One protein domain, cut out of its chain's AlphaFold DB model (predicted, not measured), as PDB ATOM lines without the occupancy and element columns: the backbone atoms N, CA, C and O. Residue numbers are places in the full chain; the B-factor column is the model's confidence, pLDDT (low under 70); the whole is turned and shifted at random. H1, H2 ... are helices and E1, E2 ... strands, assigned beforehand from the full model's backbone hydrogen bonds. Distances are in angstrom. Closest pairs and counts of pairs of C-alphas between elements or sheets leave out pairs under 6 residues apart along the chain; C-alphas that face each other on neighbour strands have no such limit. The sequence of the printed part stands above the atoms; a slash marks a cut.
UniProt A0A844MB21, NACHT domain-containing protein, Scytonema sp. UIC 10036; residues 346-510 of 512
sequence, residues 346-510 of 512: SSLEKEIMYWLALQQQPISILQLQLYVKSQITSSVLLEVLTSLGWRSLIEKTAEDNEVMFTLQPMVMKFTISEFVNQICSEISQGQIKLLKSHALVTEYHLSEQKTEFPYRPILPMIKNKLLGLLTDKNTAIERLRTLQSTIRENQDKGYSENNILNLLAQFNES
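Overview. This is residues 346 to 510 of the 512 residues of the protein "NACHT domain-containing protein" of Scytonema sp. UIC 10036 (UniProt A0A844MB21). Two lobes are bridged by the long helix H4. The first lobe is a two-stranded hairpin, E1 and E2, with H1, H2 and H3 packed round it; the second is a helical hairpin of H8 and H9, with H7 and the short H5 packed on H9. H4 packs on H1 with residues 412 to 419 and on the second lobe with residues 420 to 428, while the short H6 touches no helix and leads into a long link. The printed part has 165 residues with nine named helices and two named strands, in the order H1 H2 H3 E1 E2 H4 H5 H6 H7 H8 H9; the one sheet, E1 - E2, is antiparallel, and the class is mostly helix. The whole is compact, with a radius of gyration of the C-alphas of 16.3 A and spans of 49 by 33 by 27 A.

Along the chain. E1 is residues 394 to 399, 15.9 A from first to last C-alpha, and E2 is residues 402 to 407, 16.8 A. C-alpha 394 stands at (166.379, 124.228, 115.248). Before them come H1, residues 347 to 359 and 18.8 A long, beginning with C-alpha 347 at (151.820, 124.153, 122.140); H2, residues 365 to 371; and H3, residues 378 to 390, 18.2 A. After them comes H4, residues 409 to 428, the longest helix at 20 residues and 28.5 A. H5 is residues 433 to 437 and H6 residues 443 to 446. H7 is residues 458 to 469, 16.7 A, H8 residues 473 to 489, 24.7 A, and H9 residues 496 to 508, 18.7 A, ending with C-alpha 508 at (167.736, 116.961, 151.232).

Arrangement. E1 and E2 form an antiparallel hairpin, their directions at 146 degrees, with N 397 and O 404 at 2.9 A and N 404 and O 397 at 2.9 A, both within hydrogen-bond range. Residues 363 to 364 make a short antiparallel pairing with residues 404 to 405 of E2. The closest C-alphas of H1 and E2 are those of Leu 356 and Thr 406, 5.9 A apart; those of H3 and E1 are Leu 388 and Ile 394, 6.0 A. H1 touches H3 about perpendicular at 83 degrees, closest at the C-alphas of Glu 349 and Val 384, 5.9 A. H1 and H2 only just touch, with 3 pairs of C-alphas within 8 A, the closest being those of Trp 355 and Leu 368, 7.5 A. The hub is H4, touching four helices. It touches H1 at 71 degrees, only just about perpendicular, closest at the C-alphas of Ala 357 and Met 412, 5.1 A. It touches H7 at a steep tilt of 50 degrees, the same way, with the C-alphas of Val 420 and Ile 462 at 5.8 A. It also touches H5, at the C-alphas of Ile 423 and Leu 434, 5.8 A, and H8, at those of Ser 428 and Arg 479, 7.2 A. H8 and H9 form a helical hairpin at a shallow tilt of 24 degrees, opposite ways, closest at the C-alphas of Leu 480 and Ile 500, 6.5 A. H9 touches H5, with the C-alphas of Lys 436 and Ser 496 at 4.4 A, and H7, with those of Leu 459 and Leu 503 at 6.3 A. H7 and H8 touch only at the corner, and only just, with 3 pairs of C-alphas within 8 A. H3 and H8 are apart. Each O i to N i+4 pair is within hydrogen-bond range in H1, H2, H3, H4, H5, H7 and H8; H9 has 8 of 9, and H6 is too short for such a pair.

Size, cuts and confidence. The two C-alphas farthest apart, those of Asn 401 and Thr 471, are 49.9 A apart. The printed part has no cut. The long link is that from H6 to H7, with 11 residues. The mean pLDDT of the printed part is 87.9; residues 443 to 455, of which 443 to 446 belong to H6, and residues 509 to 510 are under 70.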
ATOM      1  N   SER A 346     153.208 126.990 118.364       92.62
ATOM      2  CA  SER A 346     152.142 126.122 118.863       92.62
ATOM      3  C   SER A 346     152.543 125.444 120.179       92.62
ATOM      4  O   SER A 346     153.717 125.384 120.550       92.62
ATOM      5  N   SER A 347     151.563 124.893 120.898       92.31
ATOM      6  CA  SER A 347     151.820 124.153 122.140       92.31
ATOM      7  C   SER A 347     152.779 122.978 121.939       92.31
ATOM      8  O   SER A 347     153.686 122.800 122.746       92.31
ATOM      9  N   LEU A 348     152.609 122.222 120.852       92.12
ATOM     10  CA  LEU A 348     153.444 121.062 120.552       92.12
ATOM     11  C   LEU A 348     154.853 121.467 120.095       92.12
ATOM     12  O   LEU A 348     155.825 120.821 120.462       92.12
ATOM     13  N   GLU A 349     154.995 122.562 119.350       94.88
ATOM     14  CA  GLU A 349     156.321 123.105 119.029       94.88
ATOM     15  C   GLU A 349     157.066 123.540 120.291       94.88
ATOM     16  O   GLU A 349     158.246 123.237 120.421       94.88
ATOM     17  N   LYS A 350     156.384 124.183 121.249       95.88
ATOM     18  CA  LYS A 350     156.979 124.527 122.552       95.88
ATOM     19  C   LYS A 350     157.380 123.284 123.346       95.88
ATOM     20  O   LYS A 350     158.456 123.280 123.930       95.88
ATOM     21  N   GLU A 351     156.557 122.235 123.334       94.88
ATOM     22  CA  GLU A 351     156.877 120.942 123.955       94.88
ATOM     23  C   GLU A 351     158.145 120.321 123.345       94.88
ATOM     24  O   GLU A 351     159.079 119.984 124.068       94.88
ATOM     25  N   ILE A 352     158.249 120.253 122.014       95.62
ATOM     26  CA  ILE A 352     159.460 119.734 121.357       95.62
ATOM     27  C   ILE A 352     160.678 120.627 121.626       95.62
ATOM     28  O   ILE A 352     161.762 120.115 121.893       95.62
ATOM     29  N   MET A 353     160.517 121.953 121.624       96.94
ATOM     30  CA  MET A 353     161.590 122.883 121.991       96.94
ATOM     31  C   MET A 353     162.098 122.631 123.414       96.94
ATOM     32  O   MET A 353     163.308 122.615 123.629       96.94
ATOM     33  N   TYR A 354     161.206 122.397 124.381       96.81
ATOM     34  CA  TYR A 354     161.600 122.044 125.745       96.81
ATOM     35  C   TYR A 354     162.346 120.712 125.801       96.81
ATOM     36  O   TYR A 354     163.368 120.637 126.475       96.81
ATOM     37  N   TRP A 355     161.918 119.689 125.059       95.12
ATOM     38  CA  TRP A 355     162.662 118.429 124.982       95.12
ATOM     39  C   TRP A 355     164.081 118.601 124.438       95.12
ATOM     40  O   TRP A 355     165.030 118.129 125.067       95.12
ATOM     41  N   LEU A 356     164.236 119.328 123.326       94.69
ATOM     42  CA  LEU A 356     165.552 119.648 122.760       94.69
ATOM     43  C   LEU A 356     166.416 120.431 123.765       94.69
ATOM     44  O   LEU A 356     167.600 120.147 123.941       94.69
ATOM     45  N   ALA A 357     165.815 121.394 124.466       93.94
ATOM     46  CA  ALA A 357     166.500 122.215 125.455       93.94
ATOM     47  C   ALA A 357     166.914 121.441 126.714       93.94
ATOM     48  O   ALA A 357     167.949 121.749 127.291       93.94
ATOM     49  N   LEU A 358     166.126 120.453 127.149       92.12
ATOM     50  CA  LEU A 358     166.426 119.648 128.333       92.12
ATOM     51  C   LEU A 358     167.543 118.636 128.079       92.12
ATOM     52  O   LEU A 358     168.385 118.449 128.956       92.12
ATOM     53  N   GLN A 359     167.590 118.017 126.892       89.38
ATOM     54  CA  GLN A 359     168.695 117.107 126.566       89.38
ATOM     55  C   GLN A 359     170.016 117.846 126.363       89.38
ATOM     56  O   GLN A 359     171.066 117.291 126.669       89.38
ATOM     57  N   GLN A 360     169.972 119.092 125.876       87.44
ATOM     58  CA  GLN A 360     171.151 119.928 125.603       87.44
ATOM     59  C   GLN A 360     172.139 119.318 124.593       87.44
ATOM     60  O   GLN A 360     173.216 119.871 124.398       87.44
ATOM     61  N   GLN A 361     171.756 118.224 123.928       86.88
ATOM     62  CA  GLN A 361     172.510 117.504 122.904       86.88
ATOM     63  C   GLN A 361     171.638 117.233 121.682       86.88
ATOM     64  O   GLN A 361     170.409 117.265 121.810       86.88
ATOM     65  N   PRO A 362     172.240 116.967 120.508       91.19
ATOM     66  CA  PRO A 362     171.498 116.488 119.352       91.19
ATOM     67  C   PRO A 362     170.690 115.225 119.689       91.19
ATOM     68  O   PRO A 362     171.211 114.287 120.284       91.19
ATOM     69  N   ILE A 363     169.407 115.216 119.319       90.75
ATOM     70  CA  ILE A 363     168.475 114.102 119.559       90.75
ATOM     71  C   ILE A 363     167.901 113.620 118.227       90.75
ATOM     72  O   ILE A 363     167.526 114.439 117.383       90.75
ATOM     73  N   SER A 364     167.754 112.310 118.050       91.50
ATOM     74  CA  SER A 364     167.069 111.736 116.895       91.50
ATOM     75  C   SER A 364     165.543 111.789 117.007       91.50
ATOM     76  O   SER A 364     164.959 112.001 118.073       91.50
ATOM     77  N   ILE A 365     164.856 111.547 115.887       90.69
ATOM     78  CA  ILE A 365     163.389 111.416 115.874       90.69
ATOM     79  C   ILE A 365     162.943 110.260 116.772       90.69
ATOM     80  O   ILE A 365     161.992 110.424 117.532       90.69
ATOM     81  N   LEU A 366     163.630 109.116 116.713       88.50
ATOM     82  CA  LEU A 366     163.278 107.937 117.504       88.50
ATOM     83  C   LEU A 366     163.391 108.228 119.006       88.50
ATOM     84  O   LEU A 366     162.481 107.914 119.769       88.50
ATOM     85  N   GLN A 367     164.473 108.885 119.422       89.00
ATOM     86  CA  GLN A 367     164.656 109.305 120.811       89.00
ATOM     87  C   GLN A 367     163.570 110.301 121.252       89.00
ATOM     88  O   GLN A 367     162.959 110.112 122.303       89.00
ATOM     89  N   LEU A 368     163.253 111.313 120.432       90.69
ATOM     90  CA  LEU A 368     162.159 112.253 120.723       90.69
ATOM     91  C   LEU A 368     160.809 111.538 120.903       90.69
ATOM     92  O   LEU A 368     160.057 111.882 121.814       90.69
ATOM     93  N   GLN A 369     160.509 110.521 120.089       89.25
ATOM     94  CA  GLN A 369     159.279 109.726 120.220       89.25
ATOM     95  C   GLN A 369     159.210 108.935 121.526       89.25
ATOM     96  O   GLN A 369     158.127 108.779 122.083       89.25
ATOM     97  N   LEU A 370     160.345 108.443 122.024       87.62
ATOM     98  CA  LEU A 370     160.401 107.740 123.307       87.62
ATOM     99  C   LEU A 370     160.159 108.692 124.487       87.62
ATOM    100  O   LEU A 370     159.559 108.295 125.491       87.62
ATOM    101  N   TYR A 371     160.607 109.943 124.371       88.38
ATOM    102  CA  TYR A 371     160.451 110.947 125.421       88.38
ATOM    103  C   TYR A 371     159.043 111.527 125.489       88.38
ATOM    104  O   TYR A 371     158.490 111.671 126.587       88.38
ATOM    105  N   VAL A 372     158.438 111.834 124.345       87.38
ATOM    106  CA  VAL A 372     157.099 112.416 124.296       87.38
ATOM    107  C   VAL A 372     156.064 111.355 124.687       87.38
ATOM    108  O   VAL A 372     155.735 110.457 123.922       87.38
ATOM    109  N   LYS A 373     155.536 111.454 125.916       75.06
ATOM    110  CA  LYS A 373     154.554 110.494 126.461       75.06
ATOM    111  C   LYS A 373     153.177 110.598 125.810       75.06
ATOM    112  O   LYS A 373     152.387 109.657 125.910       75.06
ATOM    113  N   SER A 374     152.855 111.738 125.199       71.69
ATOM    114  CA  SER A 374     151.657 111.847 124.374       71.69
ATOM    115  C   SER A 374     151.841 110.943 123.149       71.69
ATOM    116  O   SER A 374     152.932 110.868 122.599       71.69
ATOM    117  N   GLN A 375     150.806 110.197 122.751       73.12
ATOM    118  CA  GLN A 375     150.859 109.267 121.612       73.12
ATOM    119  C   GLN A 375     150.944 110.035 120.278       73.12
ATOM    120  O   GLN A 375     150.024 109.999 119.461       73.12
ATOM    121  N   ILE A 376     152.022 110.791 120.074       83.88
ATOM    122  CA  ILE A 376     152.272 111.522 118.841       83.88
ATOM    123  C   ILE A 376     152.700 110.539 117.757       83.88
ATOM    124  O   ILE A 376     153.552 109.675 117.955       83.88
ATOM    125  N   THR A 377     152.099 110.668 116.580       86.56
ATOM    126  CA  THR A 377     152.510 109.884 115.418       86.56
ATOM    127  C   THR A 377     153.821 110.431 114.854       86.56
ATOM    128  O   THR A 377     154.137 111.617 114.998       86.56
ATOM    129  N   SER A 378     154.573 109.593 114.133       86.56
ATOM    130  CA  SER A 378     155.781 110.033 113.418       86.56
ATOM    131  C   SER A 378     155.497 111.178 112.442       86.56
ATOM    132  O   SER A 378     156.312 112.084 112.313       86.56
ATOM    133  N   SER A 379     154.329 111.172 111.786       88.12
ATOM    134  CA  SER A 379     153.925 112.244 110.867       88.12
ATOM    135  C   SER A 379     153.814 113.594 111.574       88.12
ATOM    136  O   SER A 379     154.391 114.575 111.114       88.12
ATOM    137  N   VAL A 380     153.153 113.630 112.732       90.19
ATOM    138  CA  VAL A 380     152.974 114.858 113.513       90.19
ATOM    139  C   VAL A 380     154.316 115.378 114.028       90.19
ATOM    140  O   VAL A 380     154.563 116.582 113.980       90.19
ATOM    141  N   LEU A 381     155.210 114.495 114.482       91.38
ATOM    142  CA  LEU A 381     156.544 114.905 114.925       91.38
ATOM    143  C   LEU A 381     157.370 115.499 113.775       91.38
ATOM    144  O   LEU A 381     158.009 116.536 113.940       91.38
ATOM    145  N   LEU A 382     157.320 114.877 112.595       90.62
ATOM    146  CA  LEU A 382     157.997 115.377 111.400       90.62
ATOM    147  C   LEU A 382     157.452 116.735 110.953       90.62
ATOM    148  O   LEU A 382     158.238 117.604 110.572       90.62
ATOM    149  N   GLU A 383     156.139 116.953 111.028       91.00
ATOM    150  CA  GLU A 383     155.526 118.258 110.758       91.00
ATOM    151  C   GLU A 383     156.040 119.329 111.725       91.00
ATOM    152  O   GLU A 383     156.431 120.410 111.288       91.00
ATOM    153  N   VAL A 384     156.112 119.017 113.024       93.19
ATOM    154  CA  VAL A 384     156.620 119.936 114.056       93.19
ATOM    155  C   VAL A 384     158.087 120.282 113.818       93.19
ATOM    156  O   VAL A 384     158.442 121.458 113.776       93.19
ATOM    157  N   LEU A 385     158.941 119.278 113.606       93.81
ATOM    158  CA  LEU A 385     160.367 119.484 113.335       93.81
ATOM    159  C   LEU A 385     160.590 120.245 112.022       93.81
ATOM    160  O   LEU A 385     161.471 121.101 111.936       93.81
ATOM    161  N   THR A 386     159.776 119.982 110.999       90.94
ATOM    162  CA  THR A 386     159.820 120.730 109.735       90.94
ATOM    163  C   THR A 386     159.453 122.191 109.959       90.94
ATOM    164  O   THR A 386     160.188 123.076 109.517       90.94
ATOM    165  N   SER A 387     158.371 122.446 110.697       91.94
ATOM    166  CA  SER A 387     157.896 123.792 111.009       91.94
ATOM    167  C   SER A 387     158.933 124.583 111.819       91.94
ATOM    168  O   SER A 387     159.338 125.674 111.425       91.94
ATOM    169  N   LEU A 388     159.487 123.995 112.885       93.88
ATOM    170  CA  LEU A 388     160.591 124.577 113.660       93.88
ATOM    171  C   LEU A 388     161.842 124.849 112.804       93.88
ATOM    172  O   LEU A 388     162.506 125.878 112.967       93.88
ATOM    173  N   GLY A 389     162.146 123.955 111.859       92.19
ATOM    174  CA  GLY A 389     163.239 124.123 110.904       92.19
ATOM    175  C   GLY A 389     163.024 125.308 109.960       92.19
ATOM    176  O   GLY A 389     163.960 126.073 109.718       92.19
ATOM    177  N   TRP A 390     161.798 125.501 109.464       89.25
ATOM    178  CA  TRP A 390     161.428 126.642 108.618       89.25
ATOM    179  C   TRP A 390     161.498 127.977 109.353       89.25
ATOM    180  O   TRP A 390     161.825 128.978 108.722       89.25
ATOM    181  N   ARG A 391     161.271 127.985 110.671       90.44
ATOM    182  CA  ARG A 391     161.454 129.161 111.544       90.44
ATOM    183  C   ARG A 391     162.902 129.422 111.942       90.44
ATOM    184  O   ARG A 391     163.183 130.367 112.669       90.44
ATOM    185  N   SER A 392     163.832 128.583 111.484       90.38
ATOM    186  CA  SER A 392     165.253 128.676 111.829       90.38
ATOM    187  C   SER A 392     165.535 128.598 113.339       90.38
ATOM    188  O   SER A 392     166.526 129.160 113.790       90.38
ATOM    189  N   LEU A 393     164.687 127.903 114.109       92.50
ATOM    190  CA  LEU A 393     164.845 127.744 115.566       92.50
ATOM    191  C   LEU A 393     165.581 126.460 115.966       92.50
ATOM    192  O   LEU A 393     166.090 126.376 117.081       92.50
ATOM    193  N   ILE A 394     165.645 125.482 115.058       94.38
ATOM    194  CA  ILE A 394     166.379 124.228 115.248       94.38
ATOM    195  C   ILE A 394     167.449 124.049 114.171       94.38
ATOM    196  O   ILE A 394     167.354 124.579 113.051       94.38
ATOM    197  N   GLU A 395     168.448 123.249 114.513       92.00
ATOM    198  CA  GLU A 395     169.541 122.830 113.646       92.00
ATOM    199  C   GLU A 395     169.493 121.322 113.428       92.00
ATOM    200  O   GLU A 395     168.929 120.581 114.235       92.00
ATOM    201  N   LYS A 396     170.049 120.893 112.295       91.69
ATOM    202  CA  LYS A 396     170.163 119.487 111.924       91.69
ATOM    203  C   LYS A 396     171.638 119.143 111.821       91.69
ATOM    204  O   LYS A 396     172.354 119.823 111.084       91.69
ATOM    205  N   THR A 397     172.060 118.097 112.510       86.50
ATOM    206  CA  THR A 397     173.382 117.486 112.348       86.50
ATOM    207  C   THR A 397     173.212 116.078 111.789       86.50
ATOM    208  O   THR A 397     172.124 115.502 111.843       86.50
ATOM    209  N   ALA A 398     174.263 115.559 111.160       85.00
ATOM    210  CA  ALA A 398     174.305 114.181 110.696       85.00
ATOM    211  C   ALA A 398     175.354 113.447 111.531       85.00
ATOM    212  O   ALA A 398     176.533 113.795 111.470       85.00
ATOM    213  N   GLU A 399     174.915 112.461 112.303       79.94
ATOM    214  CA  GLU A 399     175.768 111.596 113.121       79.94
ATOM    215  C   GLU A 399     175.448 110.155 112.729       79.94
ATOM    216  O   GLU A 399     174.282 109.783 112.682       79.94
ATOM    217  N   ASP A 400     176.455 109.368 112.342       77.75
ATOM    218  CA  ASP A 400     176.294 107.956 111.952       77.75
ATOM    219  C   ASP A 400     175.175 107.674 110.919       77.75
ATOM    220  O   ASP A 400     174.506 106.644 110.956       77.75
ATOM    221  N   ASN A 401     174.993 108.580 109.946       79.00
ATOM    222  CA  ASN A 401     173.908 108.583 108.945       79.00
ATOM    223  C   ASN A 401     172.485 108.806 109.497       79.00
ATOM    224  O   ASN A 401     171.518 108.719 108.734       79.00
ATOM    225  N   GLU A 402     172.333 109.148 110.775       87.06
ATOM    226  CA  GLU A 402     171.074 109.588 111.370       87.06
ATOM    227  C   GLU A 402     170.998 111.122 111.419       87.06
ATOM    228  O   GLU A 402     171.988 111.827 111.634       87.06
ATOM    229  N   VAL A 403     169.800 111.662 111.171       90.50
ATOM    230  CA  VAL A 403     169.544 113.102 111.295       90.50
ATOM    231  C   VAL A 403     169.205 113.407 112.745       90.50
ATOM    232  O   VAL A 403     168.154 112.996 113.244       90.50
ATOM    233  N   MET A 404     170.067 114.191 113.375       92.56
ATOM    234  CA  MET A 404     169.918 114.639 114.751       92.56
ATOM    235  C   MET A 404     169.462 116.097 114.787       92.56
ATOM    236  O   MET A 404     169.759 116.885 113.884       92.56
ATOM    237  N   PHE A 405     168.716 116.461 115.824       94.50
ATOM    238  CA  PHE A 405     168.102 117.776 115.982       94.50
ATOM    239  C   PHE A 405     168.577 118.435 117.270       94.50
ATOM    240  O   PHE A 405     168.584 117.806 118.325       94.50
ATOM    241  N   THR A 406     168.930 119.716 117.200       94.12
ATOM    242  CA  THR A 406     169.363 120.498 118.366       94.12
ATOM    243  C   THR A 406     168.911 121.956 118.267       94.12
ATOM    244  O   THR A 406     168.376 122.392 117.242       94.12
ATOM    245  N   LEU A 407     169.109 122.715 119.344       93.25
ATOM    246  CA  LEU A 407     168.882 124.157 119.404       93.25
ATOM    247  C   LEU A 407     170.203 124.915 119.286       93.25
ATOM    248  O   LEU A 407     171.225 124.490 119.819       93.25
ATOM    249  N   GLN A 408     170.152 126.106 118.688       88.50
ATOM    250  CA  GLN A 408     171.264 127.053 118.789       88.50
ATOM    251  C   GLN A 408     171.511 127.445 120.253       88.50
ATOM    252  O   GLN A 408     170.538 127.578 120.997       88.50
ATOM    253  N   PRO A 409     172.756 127.730 120.679       87.44
ATOM    254  CA  PRO A 409     173.086 127.969 122.091       87.44
ATOM    255  C   PRO A 409     172.234 129.052 122.771       87.44
ATOM    256  O   PRO A 409     171.751 128.871 123.890       87.44
ATOM    257  N   MET A 410     171.983 130.169 122.080       89.44
ATOM    258  CA  MET A 410     171.103 131.229 122.584       89.44
ATOM    259  C   MET A 410     169.650 130.764 122.712       89.44
ATOM    260  O   MET A 410     169.013 130.978 123.742       89.44
ATOM    261  N   VAL A 411     169.131 130.099 121.679       92.69
ATOM    262  CA  VAL A 411     167.762 129.573 121.670       92.69
ATOM    263  C   VAL A 411     167.596 128.545 122.789       92.69
ATOM    264  O   VAL A 411     166.645 128.635 123.555       92.69
ATOM    265  N   MET A 412     168.570 127.649 122.963       92.62
ATOM    266  CA  MET A 412     168.617 126.662 124.040       92.62
ATOM    267  C   MET A 412     168.552 127.324 125.412       92.62
ATOM    268  O   MET A 412     167.678 126.996 126.211       92.62
ATOM    269  N   LYS A 413     169.430 128.298 125.689       91.00
ATOM    270  CA  LYS A 413     169.441 128.975 126.991       91.00
ATOM    271  C   LYS A 413     168.145 129.732 127.259       91.00
ATOM    272  O   LYS A 413     167.645 129.701 128.383       91.00
ATOM    273  N   PHE A 414     167.601 130.395 126.242       94.12
ATOM    274  CA  PHE A 414     166.303 131.051 126.338       94.12
ATOM    275  C   PHE A 414     165.197 130.036 126.659       94.12
ATOM    276  O   PHE A 414     164.454 130.224 127.618       94.12
ATOM    277  N   THR A 415     165.133 128.921 125.929       95.75
ATOM    278  CA  THR A 415     164.125 127.875 126.131       95.75
ATOM    279  C   THR A 415     164.250 127.196 127.498       95.75
ATOM    280  O   THR A 415     163.226 126.942 128.127       95.75
ATOM    281  N   ILE A 416     165.467 126.973 128.011       94.50
ATOM    282  CA  ILE A 416     165.694 126.505 129.391       94.50
ATOM    283  C   ILE A 416     165.136 127.515 130.399       94.50
ATOM    284  O   ILE A 416     164.445 127.128 131.337       94.50
ATOM    285  N   SER A 417     165.412 128.810 130.216       93.69
ATOM    286  CA  SER A 417     164.901 129.856 131.107       93.69
ATOM    287  C   SER A 417     163.371 129.906 131.107       93.69
ATOM    288  O   SER A 417     162.762 129.952 132.177       93.69
ATOM    289  N   GLU A 418     162.741 129.852 129.931       95.94
ATOM    290  CA  GLU A 418     161.280 129.792 129.802       95.94
ATOM    291  C   GLU A 418     160.706 128.535 130.462       95.94
ATOM    292  O   GLU A 418     159.734 128.628 131.212       95.94
ATOM    293  N   PHE A 419     161.342 127.375 130.264       97.25
ATOM    294  CA  PHE A 419     160.938 126.126 130.906       97.25
ATOM    295  C   PHE A 419     160.989 126.234 132.432       97.25
ATOM    296  O   PHE A 419     160.010 125.911 133.100       97.25
ATOM    297  N   VAL A 420     162.104 126.723 132.991       96.75
ATOM    298  CA  VAL A 420     162.285 126.888 134.443       96.75
ATOM    299  C   VAL A 420     161.267 127.875 135.012       96.75
ATOM    300  O   VAL A 420     160.665 127.600 136.049       96.75
ATOM    301  N   ASN A 421     161.033 129.003 134.340       95.81
ATOM    302  CA  ASN A 421     160.028 129.974 134.769       95.81
ATOM    303  C   ASN A 421     158.623 129.354 134.777       95.81
ATOM    304  O   ASN A 421     157.905 129.471 135.773       95.81
ATOM    305  N   GLN A 422     158.256 128.652 133.703       97.19
ATOM    306  CA  GLN A 422     156.943 128.036 133.563       97.19
ATOM    307  C   GLN A 422     156.729 126.910 134.581       97.19
ATOM    308  O   GLN A 422     155.712 126.906 135.268       97.19
ATOM    309  N   ILE A 423     157.682 125.984 134.740       97.81
ATOM    310  CA  ILE A 423     157.525 124.854 135.668       97.81
ATOM    311  C   ILE A 423     157.470 125.323 137.122       97.81
ATOM    312  O   ILE A 423     156.681 124.797 137.901       97.81
ATOM    313  N   CYS A 424     158.245 126.347 137.492       97.75
ATOM    314  CA  CYS A 424     158.180 126.906 138.839       97.75
ATOM    315  C   CYS A 424     156.847 127.621 139.085       97.75
ATOM    316  O   CYS A 424     156.258 127.439 140.145       97.75
ATOM    317  N   SER A 425     156.340 128.375 138.101       97.25
ATOM    318  CA  SER A 425     155.010 128.989 138.186       97.25
ATOM    319  C   SER A 425     153.911 127.938 138.346       97.25
ATOM    320  O   SER A 425     153.029 128.101 139.187       97.25
ATOM    321  N   GLU A 426     153.967 126.853 137.572       97.31
ATOM    322  CA  GLU A 426     153.022 125.739 137.677       97.31
ATOM    323  C   GLU A 426     153.077 125.093 139.066       97.31
ATOM    324  O   GLU A 426     152.043 124.993 139.724       97.31
ATOM    325  N   ILE A 427     154.272 124.755 139.565       96.88
ATOM    326  CA  ILE A 427     154.459 124.170 140.902       96.88
ATOM    327  C   ILE A 427     153.894 125.086 141.990       96.88
ATOM    328  O   ILE A 427     153.141 124.625 142.850       96.88
ATOM    329  N   SER A 428     154.205 126.385 141.949       95.12
ATOM    330  CA  SER A 428     153.694 127.364 142.914       95.12
ATOM    331  C   SER A 428     152.164 127.454 142.903       95.12
ATOM    332  O   SER A 428     151.556 127.646 143.956       95.12
ATOM    333  N   GLN A 429     151.537 127.265 141.740       95.38
ATOM    334  CA  GLN A 429     150.081 127.280 141.559       95.38
ATOM    335  C   GLN A 429     149.414 125.912 141.791       95.38
ATOM    336  O   GLN A 429     148.198 125.798 141.655       95.38
ATOM    337  N   GLY A 430     150.174 124.869 142.143       94.44
ATOM    338  CA  GLY A 430     149.638 123.516 142.317       94.44
ATOM    339  C   GLY A 430     149.309 122.797 140.999       94.44
ATOM    340  O   GLY A 430     148.527 121.852 140.992       94.44
ATOM    341  N   GLN A 431     149.889 123.236 139.884       95.38
ATOM    342  CA  GLN A 431     149.753 122.619 138.567       95.38
ATOM    343  C   GLN A 431     150.950 121.710 138.263       95.38
ATOM    344  O   GLN A 431     152.059 121.917 138.751       95.38
ATOM    345  N   ILE A 432     150.728 120.699 137.421       94.56
ATOM    346  CA  ILE A 432     151.726 119.658 137.122       94.56
ATOM    347  C   ILE A 432     151.944 119.451 135.619       94.56
ATOM    348  O   ILE A 432     152.386 118.384 135.206       94.56
ATOM    349  N   LYS A 433     151.601 120.420 134.765       94.31
ATOM    350  CA  LYS A 433     151.573 120.215 133.308       94.31
ATOM    351  C   LYS A 433     152.956 119.867 132.749       94.31
ATOM    352  O   LYS A 433     153.086 118.865 132.042       94.31
ATOM    353  N   LEU A 434     153.987 120.643 133.078       95.81
ATOM    354  CA  LEU A 434     155.373 120.371 132.690       95.81
ATOM    355  C   LEU A 434     155.979 119.211 133.479       95.81
ATOM    356  O   LEU A 434     156.641 118.370 132.873       95.81
ATOM    357  N   LEU A 435     155.669 119.086 134.776       95.38
ATOM    358  CA  LEU A 435     156.069 117.920 135.578       95.38
ATOM    359  C   LEU A 435     155.553 116.603 134.983       95.38
ATOM    360  O   LEU A 435     156.240 115.591 135.058       95.38
ATOM    361  N   LYS A 436     154.366 116.610 134.376       94.19
ATOM    362  CA  LYS A 436     153.757 115.439 133.744       94.19
ATOM    363  C   LYS A 436     154.335 115.144 132.372       94.19
ATOM    364  O   LYS A 436     154.517 113.973 132.041       94.19
ATOM    365  N   SER A 437     154.594 116.185 131.584       93.38
ATOM    366  CA  SER A 437     154.955 116.056 130.167       93.38
ATOM    367  C   SER A 437     156.448 115.867 129.913       93.38
ATOM    368  O   SER A 437     156.778 115.168 128.963       93.38
ATOM    369  N   HIS A 438     157.336 116.421 130.747       94.44
ATOM    370  CA  HIS A 438     158.782 116.435 130.493       94.44
ATOM    371  C   HIS A 438     159.553 115.777 131.629       94.44
ATOM    372  O   HIS A 438     159.304 116.070 132.794       94.44
ATOM    373  N   ALA A 439     160.522 114.928 131.308       92.81
ATOM    374  CA  ALA A 439     161.434 114.372 132.298       92.81
ATOM    375  C   ALA A 439     162.501 115.417 132.652       92.81
ATOM    376  O   ALA A 439     163.165 115.943 131.762       92.81
ATOM    377  N   LEU A 440     162.686 115.703 133.944       92.50
ATOM    378  CA  LEU A 440     163.763 116.584 134.419       92.50
ATOM    379  C   LEU A 440     165.119 115.881 134.456       92.50
ATOM    380  O   LEU A 440     166.152 116.540 134.522       92.50
ATOM    381  N   VAL A 441     165.102 114.548 134.447       86.38
ATOM    382  CA  VAL A 441     166.290 113.704 134.380       86.38
ATOM    383  C   VAL A 441     166.033 112.587 133.373       86.38
ATOM    384  O   VAL A 441     165.067 111.837 133.531       86.38
ATOM    385  N   THR A 442     166.879 112.473 132.350       75.44
ATOM    386  CA  THR A 442     166.916 111.353 131.398       75.44
ATOM    387  C   THR A 442     168.211 110.547 131.545       75.44
ATOM    388  O   THR A 442     169.215 111.050 132.047       75.44
ATOM    389  N   GLU A 443     168.201 109.287 131.093       64.38
ATOM    390  CA  GLU A 443     169.353 108.364 131.165       64.38
ATOM    391  C   GLU A 443     170.610 108.908 130.460       64.38
ATOM    392  O   GLU A 443     171.729 108.636 130.888       64.38
ATOM    393  N   TYR A 444     170.436 109.750 129.435       57.47
ATOM    394  CA  TYR A 444     171.533 110.381 128.695       57.47
ATOM    395  C   TYR A 444     172.314 111.429 129.500       57.47
ATOM    396  O   TYR A 444     173.442 111.750 129.140       57.47
ATOM    397  N   HIS A 445     171.780 111.935 130.618       54.94
ATOM    398  CA  HIS A 445     172.537 112.840 131.494       54.94
ATOM    399  C   HIS A 445     173.725 112.162 132.197       54.94
ATOM    400  O   HIS A 445     174.539 112.854 132.801       54.94
ATOM    401  N   LEU A 446     173.816 110.829 132.138       47.16
ATOM    402  CA  LEU A 446     174.834 110.034 132.829       47.16
ATOM    403  C   LEU A 446     176.022 109.639 131.937       47.16
ATOM    404  O   LEU A 446     177.023 109.154 132.458       47.16
ATOM    405  N   SER A 447     175.940 109.829 130.616       49.09
ATOM    406  CA  SER A 447     177.058 109.542 129.711       49.09
ATOM    407  C   SER A 447     177.927 110.786 129.524       49.09
ATOM    408  O   SER A 447     177.453 111.789 128.991       49.09
ATOM    409  N   GLU A 448     179.198 110.721 129.931       44.28
ATOM    410  CA  GLU A 448     180.213 111.757 129.697       44.28
ATOM    411  C   GLU A 448     180.474 111.947 128.191       44.28
ATOM    412  O   GLU A 448     181.422 111.404 127.625       44.28
ATOM    413  N   GLN A 449     179.634 112.718 127.504       50.81
ATOM    414  CA  GLN A 449     179.936 113.174 126.152       50.81
ATOM    415  C   GLN A 449     180.610 114.547 126.220       50.81
ATOM    416  O   GLN A 449     180.162 115.452 126.926       50.81
ATOM    417  N   LYS A 450     181.726 114.698 125.498       46.31
ATOM    418  CA  LYS A 450     182.418 115.980 125.317       46.31
ATOM    419  C   LYS A 450     181.598 116.842 124.373       46.31
ATOM    420  O   LYS A 450     181.572 116.590 123.173       46.31
ATOM    421  N   THR A 451     180.940 117.851 124.912       52.66
ATOM    422  CA  THR A 451     180.021 118.694 124.150       52.66
ATOM    423  C   THR A 451     180.591 120.102 124.097       52.66
ATOM    424  O   THR A 451     181.237 120.547 125.045       52.66
ATOM    425  N   GLU A 452     180.396 120.807 122.978       53.62
ATOM    426  CA  GLU A 452     180.964 122.152 122.757       53.62
ATOM    427  C   GLU A 452     180.525 123.156 123.843       53.62
ATOM    428  O   GLU A 452     181.242 124.105 124.152       53.62
ATOM    429  N   PHE A 453     179.375 122.898 124.477       58.59
ATOM    430  CA  PHE A 453     178.868 123.631 125.632       58.59
ATOM    431  C   PHE A 453     178.694 122.692 126.832       58.59
ATOM    432  O   PHE A 453     178.184 121.583 126.654       58.59
ATOM    433  N   PRO A 454     179.068 123.114 128.055       60.12
ATOM    434  CA  PRO A 454     178.918 122.286 129.244       60.12
ATOM    435  C   PRO A 454     177.437 122.089 129.583       60.12
ATOM    436  O   PRO A 454     176.682 123.062 129.673       60.12
ATOM    437  N   TYR A 455     177.051 120.833 129.818       68.88
ATOM    438  CA  TYR A 455     175.725 120.471 130.311       68.88
ATOM    439  C   TYR A 455     175.404 121.222 131.610       68.88
ATOM    440  O   TYR A 455     176.219 121.276 132.537       68.88
ATOM    441  N   ARG A 456     174.206 121.806 131.690       73.44
ATOM    442  CA  ARG A 456     173.713 122.487 132.892       73.44
ATOM    443  C   ARG A 456     172.564 121.693 133.512       73.44
ATOM    444  O   ARG A 456     171.496 121.631 132.903       73.44
ATOM    445  N   PRO A 457     172.734 121.128 134.720       82.56
ATOM    446  CA  PRO A 457     171.659 120.413 135.393       82.56
ATOM    447  C   PRO A 457     170.435 121.310 135.614       82.56
ATOM    448  O   PRO A 457     170.551 122.420 136.136       82.56
ATOM    449  N   ILE A 458     169.249 120.819 135.241       91.75
ATOM    450  CA  ILE A 458     168.001 121.590 135.347       91.75
ATOM    451  C   ILE A 458     167.479 121.664 136.790       91.75
ATOM    452  O   ILE A 458     166.899 122.672 137.199       91.75
ATOM    453  N   LEU A 459     167.706 120.613 137.587       93.31
ATOM    454  CA  LEU A 459     167.151 120.496 138.937       93.31
ATOM    455  C   LEU A 459     167.623 121.616 139.889       93.31
ATOM    456  O   LEU A 459     166.759 122.220 140.533       93.31
ATOM    457  N   PRO A 460     168.922 121.985 139.954       92.62
ATOM    458  CA  PRO A 460     169.368 123.110 140.778       92.62
ATOM    459  C   PRO A 460     168.751 124.448 140.354       92.62
ATOM    460  O   PRO A 460     168.437 125.279 141.204       92.62
ATOM    461  N   MET A 461     168.528 124.657 139.050       93.19
ATOM    462  CA  MET A 461     167.902 125.884 138.544       93.19
ATOM    463  C   MET A 461     166.455 126.008 139.031       93.19
ATOM    464  O   MET A 461     166.055 127.068 139.515       93.19
ATOM    465  N   ILE A 462     165.692 124.912 138.957       96.19
ATOM    466  CA  ILE A 462     164.312 124.849 139.457       96.19
ATOM    467  C   ILE A 462     164.291 125.051 140.974       96.19
ATOM    468  O   ILE A 462     163.539 125.892 141.460       96.19
ATOM    469  N   LYS A 463     165.151 124.350 141.726       94.88
ATOM    470  CA  LYS A 463     165.277 124.517 143.184       94.88
ATOM    471  C   LYS A 463     165.505 125.980 143.566       94.88
ATOM    472  O   LYS A 463     164.763 126.520 144.382       94.88
ATOM    473  N   ASN A 464     166.507 126.623 142.969       93.12
ATOM    474  CA  ASN A 464     166.869 128.001 143.300       93.12
ATOM    475  C   ASN A 464     165.736 128.981 142.965       93.12
ATOM    476  O   ASN A 464     165.453 129.890 143.744       93.12
ATOM    477  N   LYS A 465     165.042 128.774 141.841       94.56
ATOM    478  CA  LYS A 465     163.896 129.604 141.457       94.56
ATOM    479  C   LYS A 465     162.699 129.404 142.393       94.56
ATOM    480  O   LYS A 465     162.067 130.389 142.769       94.56
ATOM    481  N   LEU A 466     162.412 128.167 142.805       95.00
ATOM    482  CA  LEU A 466     161.351 127.866 143.772       95.00
ATOM    483  C   LEU A 466     161.620 128.502 145.136       95.00
ATOM    484  O   LEU A 466     160.694 129.062 145.714       95.00
ATOM    485  N   LEU A 467     162.867 128.476 145.622       93.56
ATOM    486  CA  LEU A 467     163.247 129.148 146.872       93.56
ATOM    487  C   LEU A 467     162.963 130.656 146.827       93.56
ATOM    488  O   LEU A 467     162.504 131.218 147.815       93.56
ATOM    489  N   GLY A 468     163.177 131.298 145.675       90.69
ATOM    490  CA  GLY A 468     162.837 132.711 145.491       90.69
ATOM    491  C   GLY A 468     161.330 132.991 145.409       90.69
ATOM    492  O   GLY A 468     160.892 134.060 145.823       90.69
ATOM    493  N   LEU A 469     160.530 132.059 144.878       91.88
ATOM    494  CA  LEU A 469     159.081 132.238 144.691       91.88
ATOM    495  C   LEU A 469     158.245 131.853 145.917       91.88
ATOM    496  O   LEU A 469     157.202 132.454 146.153       91.88
ATOM    497  N   LEU A 470     158.668 130.833 146.666       88.81
ATOM    498  CA  LEU A 470     157.922 130.245 147.784       88.81
ATOM    499  C   LEU A 470     158.500 130.634 149.150       88.81
ATOM    500  O   LEU A 470     158.307 129.897 150.107       88.81
ATOM    501  N   THR A 471     159.189 131.779 149.215       81.00
ATOM    502  CA  THR A 471     159.791 132.430 150.398       81.00
ATOM    503  C   THR A 471     160.861 131.642 151.160       81.00
ATOM    504  O   THR A 471     161.880 132.229 151.518       81.00
ATOM    505  N   ASP A 472     160.681 130.343 151.399       85.81
ATOM    506  CA  ASP A 472     161.632 129.503 152.120       85.81
ATOM    507  C   ASP A 472     161.599 128.020 151.696       85.81
ATOM    508  O   ASP A 472     160.739 127.539 150.950       85.81
ATOM    509  N   LYS A 473     162.600 127.279 152.184       92.62
ATOM    510  CA  LYS A 473     162.820 125.858 151.891       92.62
ATOM    511  C   LYS A 473     161.645 124.972 152.316       92.62
ATOM    512  O   LYS A 473     161.324 124.024 151.600       92.62
ATOM    513  N   ASN A 474     161.032 125.235 153.467       92.69
ATOM    514  CA  ASN A 474     159.994 124.371 154.021       92.69
ATOM    515  C   ASN A 474     158.698 124.505 153.224       92.69
ATOM    516  O   ASN A 474     158.118 123.483 152.864       92.69
ATOM    517  N   THR A 475     158.304 125.726 152.854       93.19
ATOM    518  CA  THR A 475     157.133 125.953 151.992       93.19
ATOM    519  C   THR A 475     157.305 125.311 150.614       93.19
ATOM    520  O   THR A 475     156.362 124.718 150.084       93.19
ATOM    521  N   ALA A 476     158.511 125.354 150.035       93.94
ATOM    522  CA  ALA A 476     158.798 124.660 148.779       93.94
ATOM    523  C   ALA A 476     158.647 123.131 148.909       93.94
ATOM    524  O   ALA A 476     158.006 122.499 148.066       93.94
ATOM    525  N   ILE A 477     159.186 122.535 149.979       95.50
ATOM    526  CA  ILE A 477     159.049 121.096 150.259       95.50
ATOM    527  C   ILE A 477     157.583 120.716 150.491       95.50
ATOM    528  O   ILE A 477     157.128 119.707 149.956       95.50
ATOM    529  N   GLU A 478     156.842 121.501 151.272       94.88
ATOM    530  CA  GLU A 478     155.426 121.260 151.547       94.88
ATOM    531  C   GLU A 478     154.611 121.281 150.253       94.88
ATOM    532  O   GLU A 478     153.905 120.315 149.968       94.88
ATOM    533  N   ARG A 479     154.807 122.299 149.403       95.62
ATOM    534  CA  ARG A 479     154.155 122.387 148.089       95.62
ATOM    535  C   ARG A 479     154.425 121.151 147.229       95.62
ATOM    536  O   ARG A 479     153.497 120.606 146.634       95.62
ATOM    537  N   LEU A 480     155.679 120.698 147.168       96.12
ATOM    538  CA  LEU A 480     156.058 119.498 146.417       96.12
ATOM    539  C   LEU A 480     155.427 118.225 147.000       96.12
ATOM    540  O   LEU A 480     154.994 117.365 146.236       96.12
ATOM    541  N   ARG A 481     155.323 118.107 148.331       96.12
ATOM    542  CA  ARG A 481     154.655 116.974 148.997       96.12
ATOM    543  C   ARG A 481     153.149 116.962 148.749       96.12
ATOM    544  O   ARG A 481     152.608 115.895 148.479       96.12
ATOM    545  N   THR A 482     152.487 118.120 148.770       95.75
ATOM    546  CA  THR A 482     151.066 118.234 148.404       95.75
ATOM    547  C   THR A 482     150.833 117.793 146.960       95.75
ATOM    548  O   THR A 482     149.922 117.022 146.681       95.75
ATOM    549  N   LEU A 483     151.688 118.223 146.028       95.69
ATOM    550  CA  LEU A 483     151.608 117.752 144.645       95.69
ATOM    551  C   LEU A 483     151.837 116.237 144.548       95.69
ATOM    552  O   LEU A 483     151.125 115.560 143.810       95.69
ATOM    553  N   GLN A 484     152.791 115.697 145.313       95.00
ATOM    554  CA  GLN A 484     153.074 114.262 145.353       95.00
ATOM    555  C   GLN A 484     151.853 113.439 145.777       95.00
ATOM    556  O   GLN A 484     151.576 112.415 145.152       95.00
ATOM    557  N   SER A 485     151.125 113.865 146.818       93.31
ATOM    558  CA  SER A 485     149.910 113.169 147.256       93.31
ATOM    559  C   SER A 485     148.831 113.219 146.178       93.31
ATOM    560  O   SER A 485     148.307 112.172 145.808       93.31
ATOM    561  N   THR A 486     148.590 114.391 145.580       91.81
ATOM    562  CA  THR A 486     147.600 114.553 144.503       91.81
ATOM    563  C   THR A 486     147.920 113.693 143.275       91.81
ATOM    564  O   THR A 486     147.028 113.070 142.706       91.81
ATOM    565  N   ILE A 487     149.191 113.606 142.871       91.81
ATOM    566  CA  ILE A 487     149.629 112.770 141.737       91.81
ATOM    567  C   ILE A 487     149.376 111.283 142.003       91.81
ATOM    568  O   ILE A 487     148.937 110.564 141.102       91.81
ATOM    569  N   ARG A 488     149.641 110.820 143.231       91.38
ATOM    570  CA  ARG A 488     149.423 109.423 143.633       91.38
ATOM    571  C   ARG A 488     147.942 109.072 143.694       91.38
ATOM    572  O   ARG A 488     147.560 108.010 143.211       91.38
ATOM    573  N   GLU A 489     147.121 109.968 144.235       90.94
ATOM    574  CA  GLU A 489     145.663 109.813 144.282       90.94
ATOM    575  C   GLU A 489     145.058 109.730 142.876       90.94
ATOM    576  O   GLU A 489     144.250 108.844 142.600       90.94
ATOM    577  N   ASN A 490     145.506 110.593 141.961       87.94
ATOM    578  CA  ASN A 490     144.997 110.643 140.589       87.94
ATOM    579  C   ASN A 490     145.595 109.576 139.655       87.94
ATOM    580  O   ASN A 490     145.197 109.503 138.492       87.94
ATOM    581  N   GLN A 491     146.552 108.767 140.131       84.44
ATOM    582  CA  GLN A 491     147.303 107.798 139.321       84.44
ATOM    583  C   GLN A 491     147.839 108.415 138.017       84.44
ATOM    584  O   GLN A 491     147.713 107.845 136.925       84.44
ATOM    585  N   ASP A 492     148.406 109.618 138.124       80.31
ATOM    586  CA  ASP A 492     148.820 110.407 136.968       80.31
ATOM    587  C   ASP A 492     149.909 109.692 136.156       80.31
ATOM    588  O   ASP A 492     151.054 109.537 136.579       80.31
ATOM    589  N   LYS A 493     149.563 109.288 134.931       78.25
ATOM    590  CA  LYS A 493     150.504 108.670 133.990       78.25
ATOM    591  C   LYS A 493     151.350 109.762 133.326       78.25
ATOM    592  O   LYS A 493     150.811 110.615 132.620       78.25
ATOM    593  N   GLY A 494     152.663 109.749 133.554       88.06
ATOM    594  CA  GLY A 494     153.612 110.739 133.027       88.06
ATOM    595  C   GLY A 494     154.948 110.707 133.773       88.06
ATOM    596  O   GLY A 494     155.313 109.679 134.337       88.06
ATOM    597  N   TYR A 495     155.662 111.835 133.795       92.94
ATOM    598  CA  TYR A 495     156.930 111.980 134.528       92.94
ATOM    599  C   TYR A 495     156.781 112.576 135.938       92.94
ATOM    600  O   TYR A 495     157.775 112.685 136.659       92.94
ATOM    601  N   SER A 496     155.564 112.945 136.354       93.88
ATOM    602  CA  SER A 496     155.340 113.787 137.536       93.88
ATOM    603  C   SER A 496     155.913 113.201 138.822       93.88
ATOM    604  O   SER A 496     156.571 113.918 139.571       93.88
ATOM    605  N   GLU A 497     155.692 111.906 139.076       92.44
ATOM    606  CA  GLU A 497     156.158 111.264 140.310       92.44
ATOM    607  C   GLU A 497     157.689 111.258 140.397       92.44
ATOM    608  O   GLU A 497     158.251 111.728 141.387       92.44
ATOM    609  N   ASN A 498     158.366 110.814 139.333       92.12
ATOM    610  CA  ASN A 498     159.828 110.795 139.278       92.12
ATOM    611  C   ASN A 498     160.421 112.208 139.381       92.12
ATOM    612  O   ASN A 498     161.388 112.438 140.103       92.12
ATOM    613  N   ASN A 499     159.811 113.184 138.707       95.12
ATOM    614  CA  ASN A 499     160.265 114.570 138.759       95.12
ATOM    615  C   ASN A 499     160.150 115.174 140.160       95.12
ATOM    616  O   ASN A 499     161.078 115.850 140.601       95.12
ATOM    617  N   ILE A 500     159.052 114.920 140.877       95.06
ATOM    618  CA  ILE A 500     158.900 115.395 142.256       95.06
ATOM    619  C   ILE A 500     159.918 114.730 143.181       95.06
ATOM    620  O   ILE A 500     160.504 115.422 144.012       95.06
ATOM    621  N   LEU A 501     160.165 113.426 143.031       93.44
ATOM    622  CA  LEU A 501     161.186 112.725 143.815       93.44
ATOM    623  C   LEU A 501     162.574 113.341 143.604       93.44
ATOM    624  O   LEU A 501     163.248 113.677 144.578       93.44
ATOM    625  N   ASN A 502     162.953 113.576 142.345       93.25
ATOM    626  CA  ASN A 502     164.219 114.217 141.997       93.25
ATOM    627  C   ASN A 502     164.325 115.637 142.573       93.25
ATOM    628  O   ASN A 502     165.365 116.007 143.111       93.25
ATOM    629  N   LEU A 503     163.250 116.429 142.516       94.94
ATOM    630  CA  LEU A 503     163.235 117.775 143.094       94.94
ATOM    631  C   LEU A 503     163.333 117.752 144.624       94.94
ATOM    632  O   LEU A 503     164.103 118.525 145.187       94.94
ATOM    633  N   LEU A 504     162.602 116.866 145.305       94.56
ATOM    634  CA  LEU A 504     162.677 116.714 146.762       94.56
ATOM    635  C   LEU A 504     164.084 116.301 147.217       94.56
ATOM    636  O   LEU A 504     164.574 116.831 148.216       94.56
ATOM    637  N   ALA A 505     164.760 115.419 146.470       92.25
ATOM    638  CA  ALA A 505     166.136 115.014 146.759       92.25
ATOM    639  C   ALA A 505     167.100 116.214 146.795       92.25
ATOM    640  O   ALA A 505     167.897 116.335 147.725       92.25
ATOM    641  N   GLN A 506     166.938 117.181 145.884       91.75
ATOM    642  CA  GLN A 506     167.765 118.396 145.854       91.75
ATOM    643  C   GLN A 506     167.652 119.260 147.119       91.75
ATOM    644  O   GLN A 506     168.564 120.033 147.426       91.75
ATOM    645  N   PHE A 507     166.541 119.181 147.856       87.81
ATOM    646  CA  PHE A 507     166.379 119.895 149.127       87.81
ATOM    647  C   PHE A 507     166.960 119.126 150.322       87.81
ATOM    648  O   PHE A 507     167.253 119.742 151.352       87.81
ATOM    649  N   ASN A 508     167.168 117.816 150.188       81.12
ATOM    650  CA  ASN A 508     167.736 116.961 151.232       81.12
ATOM    651  C   ASN A 508     169.272 116.942 151.201       81.12
ATOM    652  O   ASN A 508     169.892 116.857 152.256       81.12
ATOM    653  N   GLU A 509     169.882 117.112 150.025       63.91
ATOM    654  CA  GLU A 509     171.345 117.125 149.824       63.91
ATOM    655  C   GLU A 509     172.061 118.358 150.417       63.91
ATOM    656  O   GLU A 509     173.282 118.424 150.418       63.91
ATOM    657  N   SER A 510     171.338 119.350 150.951       51.06
ATOM    658  CA  SER A 510     171.919 120.594 151.508       51.06
ATOM    659  C   SER A 510     172.171 120.548 153.024       51.06
ATOM    660  O   SER A 510     172.113 121.590 153.674       51.06
TER     661      SER A 510